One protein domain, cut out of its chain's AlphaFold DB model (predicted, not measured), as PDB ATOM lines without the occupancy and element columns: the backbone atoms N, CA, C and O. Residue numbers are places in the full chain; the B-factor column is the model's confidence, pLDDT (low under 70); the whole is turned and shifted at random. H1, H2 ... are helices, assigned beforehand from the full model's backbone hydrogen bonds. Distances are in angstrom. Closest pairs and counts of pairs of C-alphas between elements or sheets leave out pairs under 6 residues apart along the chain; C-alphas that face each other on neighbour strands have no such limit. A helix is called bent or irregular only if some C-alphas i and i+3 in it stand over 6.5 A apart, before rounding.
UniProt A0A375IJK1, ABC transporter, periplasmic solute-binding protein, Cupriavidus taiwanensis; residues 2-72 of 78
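What this domain is: This is residues 2 to 72 of the 78 residues of the protein "ABC transporter, periplasmic solute-binding protein" of Cupriavidus taiwanensis (UniProt A0A375IJK1). The printed part is an open, spread-out chain of helices with two helical corners far from each other: H1 and H2 at one end, H4 and H5 at the other. Between them runs a long stretch with no named element, residues 21 to 42, which loops back beside H2 before it leads on to the short H3; residues 2 to 10 of H1 stick out at one end and residues 64 to 72 of H5 at the other. The printed part has 71 residues with five named helices, in the order H1, H2, H3, H4, H5, and no named strand; the class is all helix. The whole is only just loose, close to extended, with a radius of gyration of the C-alphas of 16.7 A, and its flat outline spans 41 by 40 by 21 A.

Where its parts are: H1 runs from residue 2 to 12, 15.4 A from first to last C-alpha, and begins with C-alpha 2 at (34.048, -14.763, -68.917). H2 follows at residues 14 to 20, 9.8 A long. H3 is residues 43 to 46, with C-alpha 43 at (25.134, -18.990, -33.589). H4 is residues 52 to 57, 8.6 A long. H5, the longest helix, is residues 59 to 72, 20.1 A long, and ends with C-alpha 72 at (57.384, -21.384, -32.044). H5 is irregular: C-alphas 69 and 72 are 7.4 A apart.

How they stand to each other: H1 and H2 are close but not clearly touching, the closest C-alphas being those of Trp 10 and Ala 16, 6.5 A apart. Their lines stand about perpendicular, at 76 degrees. H3 touches no helix and is apart from H1, H2, H4 and H5. H4 and H5 are close but not clearly touching, the closest C-alphas being those of Ile 55 and Val 62, 7.2 A apart. Their lines stand about perpendicular, at 85 degrees. H1 and H2 are each apart from H4 and H5. In H1, H2 and H4 every O i to N i+4 pair is within hydrogen-bond range, in H5 9 of 10 are, and H3 is too short for such a pair, with its one O i to N i+3 pair within range.

The domain as a whole: The two C-alphas farthest apart are those of Glu 2 and Ser 72, at 44.1 A. Residues 2 to 10, 45 to 53, 56 to 61 and 64 to 72 stand free; the 38 residues of the body without them span 33 by 26 by 15 A. The link from H2 to H3, with 22 residues, is long, and the other three links are tight. The printed part has no cut. Its mean pLDDT is 92.7, and no printed residue is under 70.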
ATOM      1  N   GLU A   2      35.506 -14.537 -68.944       95.00
ATOM      2  CA  GLU A   2      34.048 -14.763 -68.917       95.00
ATOM      3  C   GLU A   2      33.608 -16.030 -68.160       95.00
ATOM      4  O   GLU A   2      32.763 -15.958 -67.276       95.00
ATOM      5  N   ALA A   3      34.229 -17.185 -68.432       96.88
ATOM      6  CA  ALA A   3      33.884 -18.433 -67.743       96.88
ATOM      7  C   ALA A   3      34.124 -18.368 -66.222       96.88
ATOM      8  O   ALA A   3      33.315 -18.871 -65.445       96.88
ATOM      9  N   ALA A   4      35.210 -17.715 -65.795       97.62
ATOM     10  CA  ALA A   4      35.510 -17.528 -64.378       97.62
ATOM     11  C   ALA A   4      34.471 -16.616 -63.716       97.62
ATOM     12  O   ALA A   4      33.971 -16.944 -62.645       97.62
ATOM     13  N   GLN A   5      34.095 -15.517 -64.376       97.00
ATOM     14  CA  GLN A   5      33.056 -14.620 -63.878       97.00
ATOM     15  C   GLN A   5      31.711 -15.338 -63.750       97.00
ATOM     16  O   GLN A   5      31.126 -15.338 -62.674       97.00
ATOM     17  N   ARG A   6      31.271 -16.042 -64.797       97.69
ATOM     18  CA  ARG A   6      30.011 -16.796 -64.780       97.69
ATOM     19  C   ARG A   6      29.969 -17.841 -63.664       97.69
ATOM     20  O   ARG A   6      28.920 -18.062 -63.063       97.69
ATOM     21  N   TYR A   7      31.100 -18.482 -63.383       97.06
ATOM     22  CA  TYR A   7      31.205 -19.409 -62.264       97.06
ATOM     23  C   TYR A   7      31.062 -18.697 -60.912       97.06
ATOM     24  O   TYR A   7      30.284 -19.148 -60.074       97.06
ATOM     25  N   LEU A   8      31.742 -17.564 -60.708       97.06
ATOM     26  CA  LEU A   8      31.618 -16.768 -59.480       97.06
ATOM     27  C   LEU A   8      30.196 -16.216 -59.281       97.06
ATOM     28  O   LEU A   8      29.685 -16.254 -58.162       97.06
ATOM     29  N   ASP A   9      29.534 -15.778 -60.352       97.38
ATOM     30  CA  ASP A   9      28.139 -15.324 -60.315       97.38
ATOM     31  C   ASP A   9      27.203 -16.458 -59.874       97.38
ATOM     32  O   ASP A   9      26.307 -16.261 -59.048       97.38
ATOM     33  N   TRP A  10      27.444 -17.679 -60.365       97.25
ATOM     34  CA  TRP A  10      26.705 -18.852 -59.912       97.25
ATOM     35  C   TRP A  10      26.973 -19.163 -58.434       97.25
ATOM     36  O   TRP A  10      26.012 -19.384 -57.699       97.25
ATOM     37  N   LEU A  11      28.226 -19.108 -57.963       96.75
ATOM     38  CA  LEU A  11      28.559 -19.311 -56.541       96.75
ATOM     39  C   LEU A  11      27.845 -18.309 -55.617       96.75
ATOM     40  O   LEU A  11      27.461 -18.662 -54.502       96.75
ATOM     41  N   ALA A  12      27.644 -17.070 -56.077       96.19
ATOM     42  CA  ALA A  12      26.931 -16.026 -55.339       96.19
ATOM     43  C   ALA A  12      25.396 -16.179 -55.377       96.19
ATOM     44  O   ALA A  12      24.684 -15.514 -54.619       96.19
ATOM     45  N   SER A  13      24.861 -17.048 -56.237       97.31
ATOM     46  CA  SER A  13      23.420 -17.239 -56.393       97.31
ATOM     47  C   SER A  13      22.769 -17.925 -55.183       97.31
ATOM     48  O   SER A  13      23.405 -18.655 -54.413       97.31
ATOM     49  N   LYS A  14      21.450 -17.743 -55.045       97.12
ATOM     50  CA  LYS A  14      20.647 -18.438 -54.027       97.12
ATOM     51  C   LYS A  14      20.729 -19.957 -54.176       97.12
ATOM     52  O   LYS A  14      20.835 -20.660 -53.176       97.12
ATOM     53  N   GLU A  15      20.687 -20.449 -55.410       96.81
ATOM     54  CA  GLU A  15      20.656 -21.878 -55.716       96.81
ATOM     55  C   GLU A  15      21.951 -22.582 -55.292       96.81
ATOM     56  O   GLU A  15      21.906 -23.597 -54.596       96.81
ATOM     57  N   ALA A  16      23.113 -21.990 -55.591       97.31
ATOM     58  CA  ALA A  16      24.391 -22.511 -55.107       97.31
ATOM     59  C   ALA A  16      24.471 -22.495 -53.571       97.31
ATOM     60  O   ALA A  16      24.870 -23.480 -52.952       97.31
ATOM     61  N   ASN A  17      24.006 -21.422 -52.924       97.62
ATOM     62  CA  ASN A  17      24.009 -21.343 -51.461       97.62
ATOM     63  C   ASN A  17      23.042 -22.348 -50.807       97.62
ATOM     64  O   ASN A  17      23.330 -22.847 -49.722       97.62
ATOM     65  N   GLN A  18      21.935 -22.708 -51.465       95.75
ATOM     66  CA  GLN A  18      21.040 -23.777 -51.003       95.75
ATOM     67  C   GLN A  18      21.699 -25.157 -51.070       95.75
ATOM     68  O   GLN A  18      21.382 -26.019 -50.244       95.75
ATOM     69  N   LEU A  19      22.600 -25.365 -52.037       95.69
ATOM     70  CA  LEU A  19      23.444 -26.554 -52.104       95.69
ATOM     71  C   LEU A  19      24.472 -26.551 -50.967       95.69
ATOM     72  O   LEU A  19      24.560 -27.545 -50.252       95.69
ATOM     73  N   PHE A  20      25.171 -25.435 -50.739       95.19
ATOM     74  CA  PHE A  20      26.154 -25.312 -49.653       95.19
ATOM     75  C   PHE A  20      25.536 -25.500 -48.267       95.19
ATOM     76  O   PHE A  20      26.137 -26.138 -47.408       95.19
ATOM     77  N   ALA A  21      24.306 -25.031 -48.059       93.31
ATOM     78  CA  ALA A  21      23.602 -25.156 -46.784       93.31
ATOM     79  C   ALA A  21      23.237 -26.607 -46.405       93.31
ATOM     80  O   ALA A  21      22.638 -26.829 -45.353       93.31
ATOM     81  N   LYS A  22      23.538 -27.599 -47.256       91.44
ATOM     82  CA  LYS A  22      23.466 -29.019 -46.884       91.44
ATOM     83  C   LYS A  22      24.603 -29.420 -45.945       91.44
ATOM     84  O   LYS A  22      24.363 -30.203 -45.035       91.44
ATOM     85  N   ASP A  23      25.790 -28.856 -46.158       89.69
ATOM     86  CA  ASP A  23      27.024 -29.267 -45.482       89.69
ATOM     87  C   ASP A  23      27.577 -28.175 -44.550       89.69
ATOM     88  O   ASP A  23      28.332 -28.468 -43.624       89.69
ATOM     89  N   TRP A  24      27.187 -26.912 -44.759       90.06
ATOM     90  CA  TRP A  24      27.698 -25.761 -44.014       90.06
ATOM     91  C   TRP A  24      26.610 -25.065 -43.199       90.06
ATOM     92  O   TRP A  24      25.542 -24.728 -43.710       90.06
ATOM     93  N   ALA A  25      26.925 -24.774 -41.934       89.06
ATOM     94  CA  ALA A  25      26.050 -24.012 -41.043       89.06
ATOM     95  C   ALA A  25      25.904 -22.544 -41.477       89.06
ATOM     96  O   ALA A  25      24.856 -21.942 -41.293       89.06
ATOM     97  N   ILE A  26      26.953 -21.962 -42.067       89.69
ATOM     98  CA  ILE A  26      26.970 -20.572 -42.533       89.69
ATOM     99  C   ILE A  26      27.164 -20.569 -44.042       89.69
ATOM    100  O   ILE A  26      28.117 -21.156 -44.553       89.69
ATOM    101  N   VAL A  27      26.278 -19.866 -44.743       92.81
ATOM    102  CA  VAL A  27      26.370 -19.597 -46.181       92.81
ATOM    103  C   VAL A  27      26.208 -18.101 -46.430       92.81
ATOM    104  O   VAL A  27      25.727 -17.373 -45.564       92.81
ATOM    105  N   ALA A  28      26.615 -17.626 -47.606       92.00
ATOM    106  CA  ALA A  28      26.630 -16.196 -47.906       92.00
ATOM    107  C   ALA A  28      25.224 -15.611 -48.127       92.00
ATOM    108  O   ALA A  28      25.018 -14.418 -47.910       92.00
ATOM    109  N   TYR A  29      24.261 -16.428 -48.572       94.06
ATOM    110  CA  TYR A  29      22.919 -15.951 -48.909       94.06
ATOM    111  C   TYR A  29      22.000 -15.886 -47.668       94.06
ATOM    112  O   TYR A  29      21.728 -16.929 -47.062       94.06
ATOM    113  N   PRO A  30      21.458 -14.704 -47.302       88.88
ATOM    114  CA  PRO A  30      20.604 -14.555 -46.125       88.88
ATOM    115  C   PRO A  30      19.359 -15.449 -46.164       88.88
ATOM    116  O   PRO A  30      18.686 -15.563 -47.190       88.88
ATOM    117  N   GLY A  31      19.040 -16.081 -45.033       88.44
ATOM    118  CA  GLY A  31      17.857 -16.939 -44.892       88.44
ATOM    119  C   GLY A  31      17.946 -18.301 -45.595       88.44
ATOM    120  O   GLY A  31      16.949 -19.018 -45.640       88.44
ATOM    121  N   VAL A  32      19.104 -18.668 -46.155       92.25
ATOM    122  CA  VAL A  32      19.332 -19.994 -46.765       92.25
ATOM    123  C   VAL A  32      20.021 -20.966 -45.807       92.25
ATOM    124  O   VAL A  32      19.866 -22.180 -45.958       92.25
ATOM    125  N   ALA A  33      20.753 -20.444 -44.820       86.38
ATOM    126  CA  ALA A  33      21.399 -21.247 -43.791       86.38
ATOM    127  C   ALA A  33      20.384 -22.168 -43.095       86.38
ATOM    128  O   ALA A  33      19.261 -21.766 -42.779       86.38
ATOM    129  N   ARG A  34      20.777 -23.425 -42.883       84.06
ATOM    130  CA  ARG A  34      19.942 -24.427 -42.216       84.06
ATOM    131  C   ARG A  34      20.422 -24.641 -40.794       84.06
ATOM    132  O   ARG A  34      21.615 -24.588 -40.507       84.06
ATOM    133  N   LYS A  35      19.476 -24.950 -39.910       82.12
ATOM    134  CA  LYS A  35      19.790 -25.352 -38.543       82.12
ATOM    135  C   LYS A  35      20.584 -26.660 -38.571       82.12
ATOM    136  O   LYS A  35      20.100 -27.663 -39.087       82.12
ATOM    137  N   VAL A  36      21.757 -26.644 -37.952       85.19
ATOM    138  CA  VAL A  36      22.518 -27.849 -37.616       85.19
ATOM    139  C   VAL A  36      22.168 -28.220 -36.178       85.19
ATOM    140  O   VAL A  36      22.262 -27.373 -35.295       85.19
ATOM    141  N   GLU A  37      21.729 -29.455 -35.929       86.62
ATOM    142  CA  GLU A  37      21.184 -29.864 -34.620       86.62
ATOM    143  C   GLU A  37      22.162 -29.662 -33.455       86.62
ATOM    144  O   GLU A  37      21.746 -29.319 -32.350       86.62
ATOM    145  N   THR A  38      23.458 -29.824 -33.710       88.94
ATOM    146  CA  THR A  38      24.533 -29.688 -32.719       88.94
ATOM    147  C   THR A  38      24.993 -28.245 -32.500       88.94
ATOM    148  O   THR A  38      25.837 -28.004 -31.638       88.94
ATOM    149  N   ILE A  39      24.460 -27.280 -33.257       88.69
ATOM    150  CA  ILE A  39      24.862 -25.872 -33.200       88.69
ATOM    151  C   ILE A  39      23.718 -25.038 -32.592       88.69
ATOM    152  O   ILE A  39      22.564 -25.179 -33.008       88.69
ATOM    153  N   PRO A  40      24.002 -24.141 -31.624       89.19
ATOM    154  CA  PRO A  40      22.990 -23.253 -31.051       89.19
ATOM    155  C   PRO A  40      22.270 -22.441 -32.127       89.19
ATOM    156  O   PRO A  40      22.921 -21.844 -32.972       89.19
ATOM    157  N   ALA A  41      20.941 -22.342 -32.080       86.62
ATOM    158  CA  ALA A  41      20.162 -21.650 -33.119       86.62
ATOM    159  C   ALA A  41      20.512 -20.154 -33.275       86.62
ATOM    160  O   ALA A  41      20.243 -19.564 -34.316       86.62
ATOM    161  N   ASN A  42      21.117 -19.542 -32.257       87.75
ATOM    162  CA  ASN A  42      21.579 -18.157 -32.260       87.75
ATOM    163  C   ASN A  42      23.062 -18.003 -32.656       87.75
ATOM    164  O   ASN A  42      23.635 -16.946 -32.395       87.75
ATOM    165  N   TYR A  43      23.700 -19.016 -33.263       86.81
ATOM    166  CA  TYR A  43      25.134 -18.990 -33.589       86.81
ATOM    167  C   TYR A  43      25.547 -17.777 -34.433       86.81
ATOM    168  O   TYR A  43      26.647 -17.264 -34.248       86.81
ATOM    169  N   GLU A  44      24.674 -17.269 -35.311       82.69
ATOM    170  CA  GLU A  44      24.955 -16.070 -36.114       82.69
ATOM    171  C   GLU A  44      25.265 -14.852 -35.232       82.69
ATOM    172  O   GLU A  44      26.147 -14.059 -35.549       82.69
ATOM    173  N   GLN A  45      24.600 -14.741 -34.078       87.81
ATOM    174  CA  GLN A  45      24.832 -13.673 -33.102       87.81
ATOM    175  C   GLN A  45      26.103 -13.899 -32.271       87.81
ATOM    176  O   GLN A  45      26.598 -12.970 -31.638       87.81
ATOM    177  N   MET A  46      26.628 -15.127 -32.258       90.38
ATOM    178  CA  MET A  46      27.853 -15.501 -31.545       90.38
ATOM    179  C   MET A  46      29.113 -15.297 -32.394       90.38
ATOM    180  O   MET A  46      30.223 -15.394 -31.870       90.38
ATOM    181  N   LEU A  47      28.965 -15.027 -33.696       89.75
ATOM    182  CA  LEU A  47      30.097 -14.749 -34.569       89.75
ATOM    183  C   LEU A  47      30.826 -13.487 -34.108       89.75
ATOM    184  O   LEU A  47      30.222 -12.451 -33.818       89.75
ATOM    185  N   VAL A  48      32.156 -13.563 -34.076       92.94
ATOM    186  CA  VAL A  48      32.980 -12.382 -33.831       92.94
ATOM    187  C   VAL A  48      32.723 -11.357 -34.933       92.94
ATOM    188  O   VAL A  48      32.690 -11.689 -36.120       92.94
ATOM    189  N   LYS A  49      32.565 -10.090 -34.544       90.88
ATOM    190  CA  LYS A  49      32.495  -8.982 -35.498       90.88
ATOM    191  C   LYS A  49      33.844  -8.865 -36.201       90.88
ATOM    192  O   LYS A  49      34.797  -8.345 -35.624       90.88
ATOM    193  N   ASN A  50      33.920  -9.387 -37.421       89.94
ATOM    194  CA  ASN A  50      35.142  -9.404 -38.206       89.94
ATOM    195  C   ASN A  50      35.069  -8.398 -39.360       89.94
ATOM    196  O   ASN A  50      34.182  -8.486 -40.208       89.94
ATOM    197  N   ASP A  51      36.015  -7.463 -39.404       94.31
ATOM    198  CA  ASP A  51      36.189  -6.549 -40.532       94.31
ATOM    199  C   ASP A  51      37.216  -7.136 -41.510       94.31
ATOM    200  O   ASP A  51      38.434  -6.955 -41.381       94.31
ATOM    201  N   PHE A  52      36.711  -7.844 -42.520       91.38
ATOM    202  CA  PHE A  52      37.548  -8.428 -43.566       91.38
ATOM    203  C   PHE A  52      38.304  -7.370 -44.384       91.38
ATOM    204  O   PHE A  52      39.404  -7.648 -44.860       91.38
ATOM    205  N   GLY A  53      37.770  -6.149 -44.514       96.38
ATOM    206  CA  GLY A  53      38.433  -5.046 -45.209       96.38
ATOM    207  C   GLY A  53      39.637  -4.523 -44.430       96.38
ATOM    208  O   GLY A  53      40.706  -4.304 -45.007       96.38
ATOM    209  N   TYR A  54      39.502  -4.383 -43.111       95.25
ATOM    210  CA  TYR A  54      40.617  -4.068 -42.222       95.25
ATOM    211  C   TYR A  54      41.697  -5.151 -42.275       95.25
ATOM    212  O   TYR A  54      42.874  -4.823 -42.456       95.25
ATOM    213  N   ILE A  55      41.310  -6.427 -42.159       95.56
ATOM    214  CA  ILE A  55      42.253  -7.552 -42.221       95.56
ATOM    215  C   ILE A  55      42.983  -7.568 -43.560       95.56
ATOM    216  O   ILE A  55      44.202  -7.716 -43.573       95.56
ATOM    217  N   ALA A  56      42.275  -7.379 -44.676       95.88
ATOM    218  CA  ALA A  56      42.886  -7.358 -45.999       95.88
ATOM    219  C   ALA A  56      43.932  -6.238 -46.123       95.88
ATOM    220  O   ALA A  56      45.058  -6.498 -46.543       95.88
ATOM    221  N   LYS A  57      43.600  -5.016 -45.682       97.94
ATOM    222  CA  LYS A  57      44.520  -3.861 -45.711       97.94
ATOM    223  C   LYS A  57      45.725  -4.019 -44.780       97.94
ATOM    224  O   LYS A  57      46.779  -3.464 -45.054       97.94
ATOM    225  N   ASN A  58      45.574  -4.761 -43.684       97.56
ATOM    226  CA  ASN A  58      46.607  -4.951 -42.660       97.56
ATOM    227  C   ASN A  58      47.210  -6.362 -42.680       97.56
ATOM    228  O   ASN A  58      47.806  -6.781 -41.685       97.56
ATOM    229  N   ARG A  59      47.036  -7.111 -43.777       96.75
ATOM    230  CA  ARG A  59      47.348  -8.543 -43.851       96.75
ATOM    231  C   ARG A  59      48.758  -8.855 -43.363       96.75
ATOM    232  O   ARG A  59      48.921  -9.747 -42.540       96.75
ATOM    233  N   GLU A  60      49.750  -8.109 -43.839       97.56
ATOM    234  CA  GLU A  60      51.153  -8.296 -43.463       97.56
ATOM    235  C   GLU A  60      51.356  -8.146 -41.953       97.56
ATOM    236  O   GLU A  60      51.828  -9.068 -41.297       97.56
ATOM    237  N   ARG A  61      50.901  -7.029 -41.375       97.38
ATOM    238  CA  ARG A  61      50.996  -6.767 -39.933       97.38
ATOM    239  C   ARG A  61      50.341  -7.874 -39.106       97.38
ATOM    240  O   ARG A  61      50.910  -8.323 -38.113       97.38
ATOM    241  N   VAL A  62      49.135  -8.293 -39.497       95.19
ATOM    242  CA  VAL A  62      48.377  -9.339 -38.793       95.19
ATOM    243  C   VAL A  62      49.113 -10.677 -38.851       95.19
ATOM    244  O   VAL A  62      49.256 -11.332 -37.819       95.19
ATOM    245  N   LEU A  63      49.613 -11.071 -40.025       94.31
ATOM    246  CA  LEU A  63      50.333 -12.333 -40.196       94.31
ATOM    247  C   LEU A  63      51.689 -12.333 -39.483       94.31
ATOM    248  O   LEU A  63      52.021 -13.329 -38.848       94.31
ATOM    249  N   THR A  64      52.433 -11.225 -39.503       96.00
ATOM    250  CA  THR A  64      53.701 -11.093 -38.768       96.00
ATOM    251  C   THR A  64      53.495 -11.248 -37.262       96.00
ATOM    252  O   THR A  64      54.224 -11.993 -36.606       96.00
ATOM    253  N   GLU A  65      52.468 -10.601 -36.702       95.38
ATOM    254  CA  GLU A  65      52.139 -10.748 -35.279       95.38
ATOM    255  C   GLU A  65      51.672 -12.164 -34.927       95.38
ATOM    256  O   GLU A  65      52.047 -12.694 -33.879       95.38
ATOM    257  N   TRP A  66      50.889 -12.803 -35.800       93.50
ATOM    258  CA  TRP A  66      50.485 -14.196 -35.619       93.50
ATOM    259  C   TRP A  66      51.697 -15.132 -35.603       93.50
ATOM    260  O   TRP A  66      51.859 -15.922 -34.670       93.50
ATOM    261  N   GLN A  67      52.588 -14.991 -36.586       93.56
ATOM    262  CA  GLN A  67      53.807 -15.786 -36.696       93.56
ATOM    263  C   GLN A  67      54.677 -15.622 -35.445       93.56
ATOM    264  O   GLN A  67      55.069 -16.607 -34.826       93.56
ATOM    265  N   LYS A  68      54.908 -14.382 -34.996       93.44
ATOM    266  CA  LYS A  68      55.684 -14.096 -33.781       93.44
ATOM    267  C   LYS A  68      55.126 -14.801 -32.539       93.44
ATOM    268  O   LYS A  68      55.897 -15.261 -31.702       93.44
ATOM    269  N   ARG A  69      53.800 -14.860 -32.396       94.31
ATOM    270  CA  ARG A  69      53.133 -15.415 -31.205       94.31
ATOM    271  C   ARG A  69      53.024 -16.935 -31.233       94.31
ATOM    272  O   ARG A  69      53.115 -17.558 -30.178       94.31
ATOM    273  N   TYR A  70      52.812 -17.520 -32.411       92.19
ATOM    274  CA  TYR A  70      52.347 -18.903 -32.523       92.19
ATOM    275  C   TYR A  70      53.236 -19.812 -33.378       92.19
ATOM    276  O   TYR A  70      53.028 -21.023 -33.366       92.19
ATOM    277  N   ALA A  71      54.257 -19.285 -34.060       86.75
ATOM    278  CA  ALA A  71      55.125 -20.103 -34.911       86.75
ATOM    279  C   ALA A  71      56.243 -20.853 -34.172       86.75
ATOM    280  O   ALA A  71      57.022 -21.570 -34.793       86.75
ATOM    281  N   SER A  72      56.336 -20.729 -32.844       81.25
ATOM    282  CA  SER A  72      57.384 -21.384 -32.044       81.25
ATOM    283  C   SER A  72      57.329 -22.917 -32.071       81.25
ATOM    284  O   SER A  72      58.312 -23.564 -31.722       81.25
TER     285      SER A  72